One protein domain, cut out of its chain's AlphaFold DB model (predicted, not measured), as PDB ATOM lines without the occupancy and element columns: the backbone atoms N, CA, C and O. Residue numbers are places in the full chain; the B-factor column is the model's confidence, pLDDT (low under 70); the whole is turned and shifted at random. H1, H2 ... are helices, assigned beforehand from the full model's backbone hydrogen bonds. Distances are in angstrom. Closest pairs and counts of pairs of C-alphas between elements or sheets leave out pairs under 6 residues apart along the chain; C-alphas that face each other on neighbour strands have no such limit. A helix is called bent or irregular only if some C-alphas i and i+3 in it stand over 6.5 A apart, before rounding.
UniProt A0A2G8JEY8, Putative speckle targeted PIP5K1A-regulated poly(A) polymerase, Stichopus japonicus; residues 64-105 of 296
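What this domain is: This is residues 64 to 105 of the 296 residues of the protein "Putative speckle targeted PIP5K1A-regulated poly(A) polymerase" of Stichopus japonicus (UniProt A0A2G8JEY8). A long helix, H1, runs most of the length of the rod, and a shorter helix, H2, folds back beside its far end, making a lopsided helical hairpin. Residues 64 to 82 of H1 stick out beyond the hairpin as a free arm. The printed part has 42 residues with two named helices, H1 then H2, and no named strand; the class is all helix. It is only just loose, close to extended, with a radius of gyration of the C-alphas of 13.6 A and spans of 43 by 18 by 8 A.

Where its parts are: H1 is the longest helix, residues 64 to 88, and measures 36.1 A from first to last C-alpha. It begins with C-alpha 64 at (-13.255, 10.253, -4.354) and ends with C-alpha 88 at (-26.738, 41.937, -15.329). H2, residues 93 to 104, measures 16.3 A, and its last C-alpha, 104, is at (-31.080, 26.889, -19.383). Neither helix is bent or irregular.

How they stand to each other: H1 touches H2 with its residues 83 to 88 alone. The closest C-alphas of the two helices are those of Leu 87 and Gln 96, 5.2 A apart. Their lines stand at a shallow tilt of 28 degrees, and they run opposite ways. The two form a helical hairpin, with a tight link of 4 residues between them. Their centres are 19.2 A apart. In H1 and H2 every O i to N i+4 pair is within hydrogen-bond range.

The domain as a whole: The two C-alphas farthest apart are those of Ala 64 and Thr 92, at 43.6 A. The first and last printed C-alphas, of Ala 64 and Ser 105, are 30.7 A apart. The printed part has no cut. The mean pLDDT of the printed part is 87.0; residues 64 to 66, in H1, are under 70.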
ATOM      1  N   ALA A  64     -13.073   9.822  -2.965       61.78
ATOM      2  CA  ALA A  64     -13.255  10.253  -4.354       61.78
ATOM      3  C   ALA A  64     -14.690  10.741  -4.647       61.78
ATOM      4  O   ALA A  64     -14.877  11.705  -5.387       61.78
ATOM      5  N   ALA A  65     -15.710  10.121  -4.045       65.81
ATOM      6  CA  ALA A  65     -17.103  10.552  -4.171       65.81
ATOM      7  C   ALA A  65     -17.373  11.881  -3.448       65.81
ATOM      8  O   ALA A  65     -18.098  12.723  -3.975       65.81
ATOM      9  N   LEU A  66     -16.779  12.093  -2.267       66.50
ATOM     10  CA  LEU A  66     -16.879  13.356  -1.525       66.50
ATOM     11  C   LEU A  66     -16.182  14.505  -2.268       66.50
ATOM     12  O   LEU A  66     -16.767  15.578  -2.421       66.50
ATOM     13  N   GLU A  67     -14.978  14.273  -2.794       70.12
ATOM     14  CA  GLU A  67     -14.268  15.248  -3.631       70.12
ATOM     15  C   GLU A  67     -15.006  15.527  -4.945       70.12
ATOM     16  O   GLU A  67     -15.119  16.682  -5.356       70.12
ATOM     17  N   GLY A  68     -15.557  14.492  -5.586       71.88
ATOM     18  CA  GLY A  68     -16.379  14.631  -6.787       71.88
ATOM     19  C   GLY A  68     -17.651  15.444  -6.540       71.88
ATOM     20  O   GLY A  68     -18.009  16.288  -7.360       71.88
ATOM     21  N   LYS A  69     -18.301  15.255  -5.384       73.19
ATOM     22  CA  LYS A  69     -19.487  16.028  -4.994       73.19
ATOM     23  C   LYS A  69     -19.151  17.503  -4.766       73.19
ATOM     24  O   LYS A  69     -19.842  18.360  -5.306       73.19
ATOM     25  N   LYS A  70     -18.062  17.794  -4.047       76.94
ATOM     26  CA  LYS A  70     -17.601  19.171  -3.814       76.94
ATOM     27  C   LYS A  70     -17.242  19.881  -5.125       76.94
ATOM     28  O   LYS A  70     -17.711  20.985  -5.363       76.94
ATOM     29  N   LYS A  71     -16.504  19.214  -6.021       78.62
ATOM     30  CA  LYS A  71     -16.190  19.750  -7.359       78.62
ATOM     31  C   LYS A  71     -17.445  20.049  -8.184       78.62
ATOM     32  O   LYS A  71     -17.484  21.058  -8.876       78.62
ATOM     33  N   LYS A  72     -18.471  19.196  -8.109       76.25
ATOM     34  CA  LYS A  72     -19.752  19.428  -8.797       76.25
ATOM     35  C   LYS A  72     -20.479  20.661  -8.248       76.25
ATOM     36  O   LYS A  72     -20.997  21.447  -9.033       76.25
ATOM     37  N   GLU A  73     -20.502  20.839  -6.927       80.62
ATOM     38  CA  GLU A  73     -21.095  22.021  -6.283       80.62
ATOM     39  C   GLU A  73     -20.339  23.312  -6.634       80.62
ATOM     40  O   GLU A  73     -20.966  24.329  -6.928       80.62
ATOM     41  N   ASP A  74     -19.006  23.265  -6.661       83.25
ATOM     42  CA  ASP A  74     -18.177  24.413  -7.035       83.25
ATOM     43  C   ASP A  74     -18.361  24.793  -8.516       83.25
ATOM     44  O   ASP A  74     -18.509  25.974  -8.831       83.25
ATOM     45  N   ASN A  75     -18.449  23.809  -9.421       81.75
ATOM     46  CA  ASN A  75     -18.741  24.057 -10.837       81.75
ATOM     47  C   ASN A  75     -20.127  24.680 -11.038       81.75
ATOM     48  O   ASN A  75     -20.244  25.677 -11.742       81.75
ATOM     49  N   LEU A  76     -21.159  24.151 -10.371       82.19
ATOM     50  CA  LEU A  76     -22.515  24.698 -10.463       82.19
ATOM     51  C   LEU A  76     -22.572  26.151  -9.969       82.19
ATOM     52  O   LEU A  76     -23.261  26.993 -10.547       82.19
ATOM     53  N   ARG A  77     -21.824  26.472  -8.906       86.88
ATOM     54  CA  ARG A  77     -21.690  27.851  -8.415       86.88
ATOM     55  C   ARG A  77     -21.018  28.757  -9.437       86.88
ATOM     56  O   ARG A  77     -21.481  29.880  -9.618       86.88
ATOM     57  N   LEU A  78     -19.953  28.290 -10.086       86.62
ATOM     58  CA  LEU A  78     -19.259  29.058 -11.115       86.62
ATOM     59  C   LEU A  78     -20.164  29.313 -12.328       86.62
ATOM     60  O   LEU A  78     -20.284  30.458 -12.752       86.62
ATOM     61  N   GLU A  79     -20.859  28.287 -12.825       85.88
ATOM     62  CA  GLU A  79     -21.852  28.412 -13.903       85.88
ATOM     63  C   GLU A  79     -22.946  29.426 -13.537       85.88
ATOM     64  O   GLU A  79     -23.244  30.332 -14.313       85.88
ATOM     65  N   THR A  80     -23.472  29.345 -12.310       87.44
ATOM     66  CA  THR A  80     -24.474  30.297 -11.803       87.44
ATOM     67  C   THR A  80     -23.929  31.728 -11.771       87.44
ATOM     68  O   THR A  80     -24.624  32.663 -12.161       87.44
ATOM     69  N   GLN A  81     -22.688  31.930 -11.318       91.38
ATOM     70  CA  GLN A  81     -22.066  33.258 -11.281       91.38
ATOM     71  C   GLN A  81     -21.840  33.828 -12.682       91.38
ATOM     72  O   GLN A  81     -22.094  35.012 -12.900       91.38
ATOM     73  N   MET A  82     -21.394  33.000 -13.629       90.69
ATOM     74  CA  MET A  82     -21.203  33.404 -15.022       90.69
ATOM     75  C   MET A  82     -22.528  33.818 -15.665       90.69
ATOM     76  O   MET A  82     -22.594  34.885 -16.275       90.69
ATOM     77  N   LEU A  83     -23.589  33.037 -15.449       91.38
ATOM     78  CA  LEU A  83     -24.931  33.367 -15.918       91.38
ATOM     79  C   LEU A  83     -25.416  34.691 -15.316       91.38
ATOM     80  O   LEU A  83     -25.808  35.596 -16.044       91.38
ATOM     81  N   MET A  84     -25.321  34.860 -13.994       93.19
ATOM     82  CA  MET A  84     -25.723  36.107 -13.330       93.19
ATOM     83  C   MET A  84     -24.951  37.323 -13.865       93.19
ATOM     84  O   MET A  84     -25.544  38.377 -14.097       93.19
ATOM     85  N   ALA A  85     -23.646  37.178 -14.108       93.12
ATOM     86  CA  ALA A  85     -22.825  38.233 -14.695       93.12
ATOM     87  C   ALA A  85     -23.249  38.581 -16.133       93.12
ATOM     88  O   ALA A  85     -23.179  39.750 -16.514       93.12
ATOM     89  N   GLU A  86     -23.703  37.604 -16.921       93.25
ATOM     90  CA  GLU A  86     -24.268  37.837 -18.253       93.25
ATOM     91  C   GLU A  86     -25.614  38.573 -18.175       93.25
ATOM     92  O   GLU A  86     -25.836  39.556 -18.889       93.25
ATOM     93  N   LEU A  87     -26.508  38.140 -17.282       93.88
ATOM     94  CA  LEU A  87     -27.850  38.711 -17.139       93.88
ATOM     95  C   LEU A  87     -27.804  40.179 -16.703       93.88
ATOM     96  O   LEU A  87     -28.530  41.009 -17.247       93.88
ATOM     97  N   VAL A  88     -26.907  40.542 -15.781       95.81
ATOM     98  CA  VAL A  88     -26.738  41.937 -15.329       95.81
ATOM     99  C   VAL A  88     -26.320  42.875 -16.470       95.81
ATOM    100  O   VAL A  88     -26.627  44.065 -16.433       95.81
ATOM    101  N   GLN A  89     -25.671  42.361 -17.518       95.12
ATOM    102  CA  GLN A  89     -25.275  43.167 -18.679       95.12
ATOM    103  C   GLN A  89     -26.440  43.465 -19.634       95.12
ATOM    104  O   GLN A  89     -26.329  44.338 -20.503       95.12
ATOM    105  N   LYS A  90     -27.568  42.756 -19.514       96.25
ATOM    106  CA  LYS A  90     -28.736  42.974 -20.371       96.25
ATOM    107  C   LYS A  90     -29.506  44.211 -19.891       96.25
ATOM    108  O   LYS A  90     -29.778  44.386 -18.711       96.25
ATOM    109  N   LYS A  91     -29.882  45.078 -20.837       95.25
ATOM    110  CA  LYS A  91     -30.471  46.404 -20.553       95.25
ATOM    111  C   LYS A  91     -31.928  46.382 -20.072       95.25
ATOM    112  O   LYS A  91     -32.393  47.393 -19.559       95.25
ATOM    113  N   THR A  92     -32.663  45.298 -20.315       96.94
ATOM    114  CA  THR A  92     -34.094  45.181 -19.992       96.94
ATOM    115  C   THR A  92     -34.389  43.804 -19.411       96.94
ATOM    116  O   THR A  92     -33.665  42.853 -19.712       96.94
ATOM    117  N   ILE A  93     -35.463  43.701 -18.623       95.12
ATOM    118  CA  ILE A  93     -35.917  42.435 -18.028       95.12
ATOM    119  C   ILE A  93     -36.244  41.420 -19.125       95.12
ATOM    120  O   ILE A  93     -35.841  40.271 -19.016       95.12
ATOM    121  N   ASP A  94     -36.858  41.845 -20.232       95.06
ATOM    122  CA  ASP A  94     -37.141  40.962 -21.368       95.06
ATOM    123  C   ASP A  94     -35.852  40.307 -21.875       95.06
ATOM    124  O   ASP A  94     -35.755  39.089 -21.968       95.06
ATOM    125  N   LYS A  95     -34.802  41.104 -22.114       95.38
ATOM    126  CA  LYS A  95     -33.504  40.588 -22.575       95.38
ATOM    127  C   LYS A  95     -32.828  39.682 -21.545       95.38
ATOM    128  O   LYS A  95     -32.044  38.826 -21.945       95.38
ATOM    129  N   GLN A  96     -33.096  39.882 -20.255       95.94
ATOM    130  CA  GLN A  96     -32.650  38.973 -19.199       95.94
ATOM    131  C   GLN A  96     -33.403  37.645 -19.267       95.94
ATOM    132  O   GLN A  96     -32.758  36.605 -19.263       95.94
ATOM    133  N   LEU A  97     -34.730  37.669 -19.403       94.69
ATOM    134  CA  LEU A  97     -35.566  36.470 -19.513       94.69
ATOM    135  C   LEU A  97     -35.212  35.636 -20.750       94.69
ATOM    136  O   LEU A  97     -35.027  34.426 -20.641       94.69
ATOM    137  N   PHE A  98     -35.041  36.273 -21.912       94.44
ATOM    138  CA  PHE A  98     -34.612  35.573 -23.127       94.44
ATOM    139  C   PHE A  98     -33.231  34.929 -22.948       94.44
ATOM    140  O   PHE A  98     -33.080  33.738 -23.201       94.44
ATOM    141  N   ALA A  99     -32.248  35.675 -22.433       93.38
ATOM    142  CA  ALA A  99     -30.905  35.137 -22.205       93.38
ATOM    143  C   ALA A  99     -30.889  34.009 -21.158       93.38
ATOM    144  O   ALA A  99     -30.155  33.035 -21.312       93.38
ATOM    145  N   LEU A 100     -31.706  34.113 -20.105       93.00
ATOM    146  CA  LEU A 100     -31.879  33.062 -19.102       93.00
ATOM    147  C   LEU A 100     -32.436  31.790 -19.749       93.00
ATOM    148  O   LEU A 100     -31.871  30.711 -19.584       93.00
ATOM    149  N   SER A 101     -33.510  31.936 -20.528       92.38
ATOM    150  CA  SER A 101     -34.155  30.832 -21.230       92.38
ATOM    151  C   SER A 101     -33.204  30.126 -22.189       92.38
ATOM    152  O   SER A 101     -33.144  28.900 -22.178       92.38
ATOM    153  N   GLU A 102     -32.424  30.867 -22.976       91.12
ATOM    154  CA  GLU A 102     -31.441  30.297 -23.906       91.12
ATOM    155  C   GLU A 102     -30.338  29.519 -23.175       91.12
ATOM    156  O   GLU A 102     -29.965  28.432 -23.613       91.12
ATOM    157  N   ASN A 103     -29.858  30.032 -22.038       90.06
ATOM    158  CA  ASN A 103     -28.799  29.389 -21.256       90.06
ATOM    159  C   ASN A 103     -29.263  28.119 -20.520       90.06
ATOM    160  O   ASN A 103     -28.458  27.218 -20.288       90.06
ATOM    161  N   ILE A 104     -30.538  28.043 -20.123       89.50
ATOM    162  CA  ILE A 104     -31.080  26.889 -19.383       89.50
ATOM    163  C   ILE A 104     -31.691  25.844 -20.324       89.50
ATOM    164  O   ILE A 104     -31.726  24.657 -19.979       89.50
ATOM    165  N   SER A 105     -32.152  26.271 -21.504       91.62
ATOM    166  CA  SER A 105     -32.810  25.415 -22.489       91.62
ATOM    167  C   SER A 105     -31.997  24.172 -22.826       91.62
ATOM    168  O   SER A 105     -30.764  24.171 -22.857       91.62
TER     169      SER A 105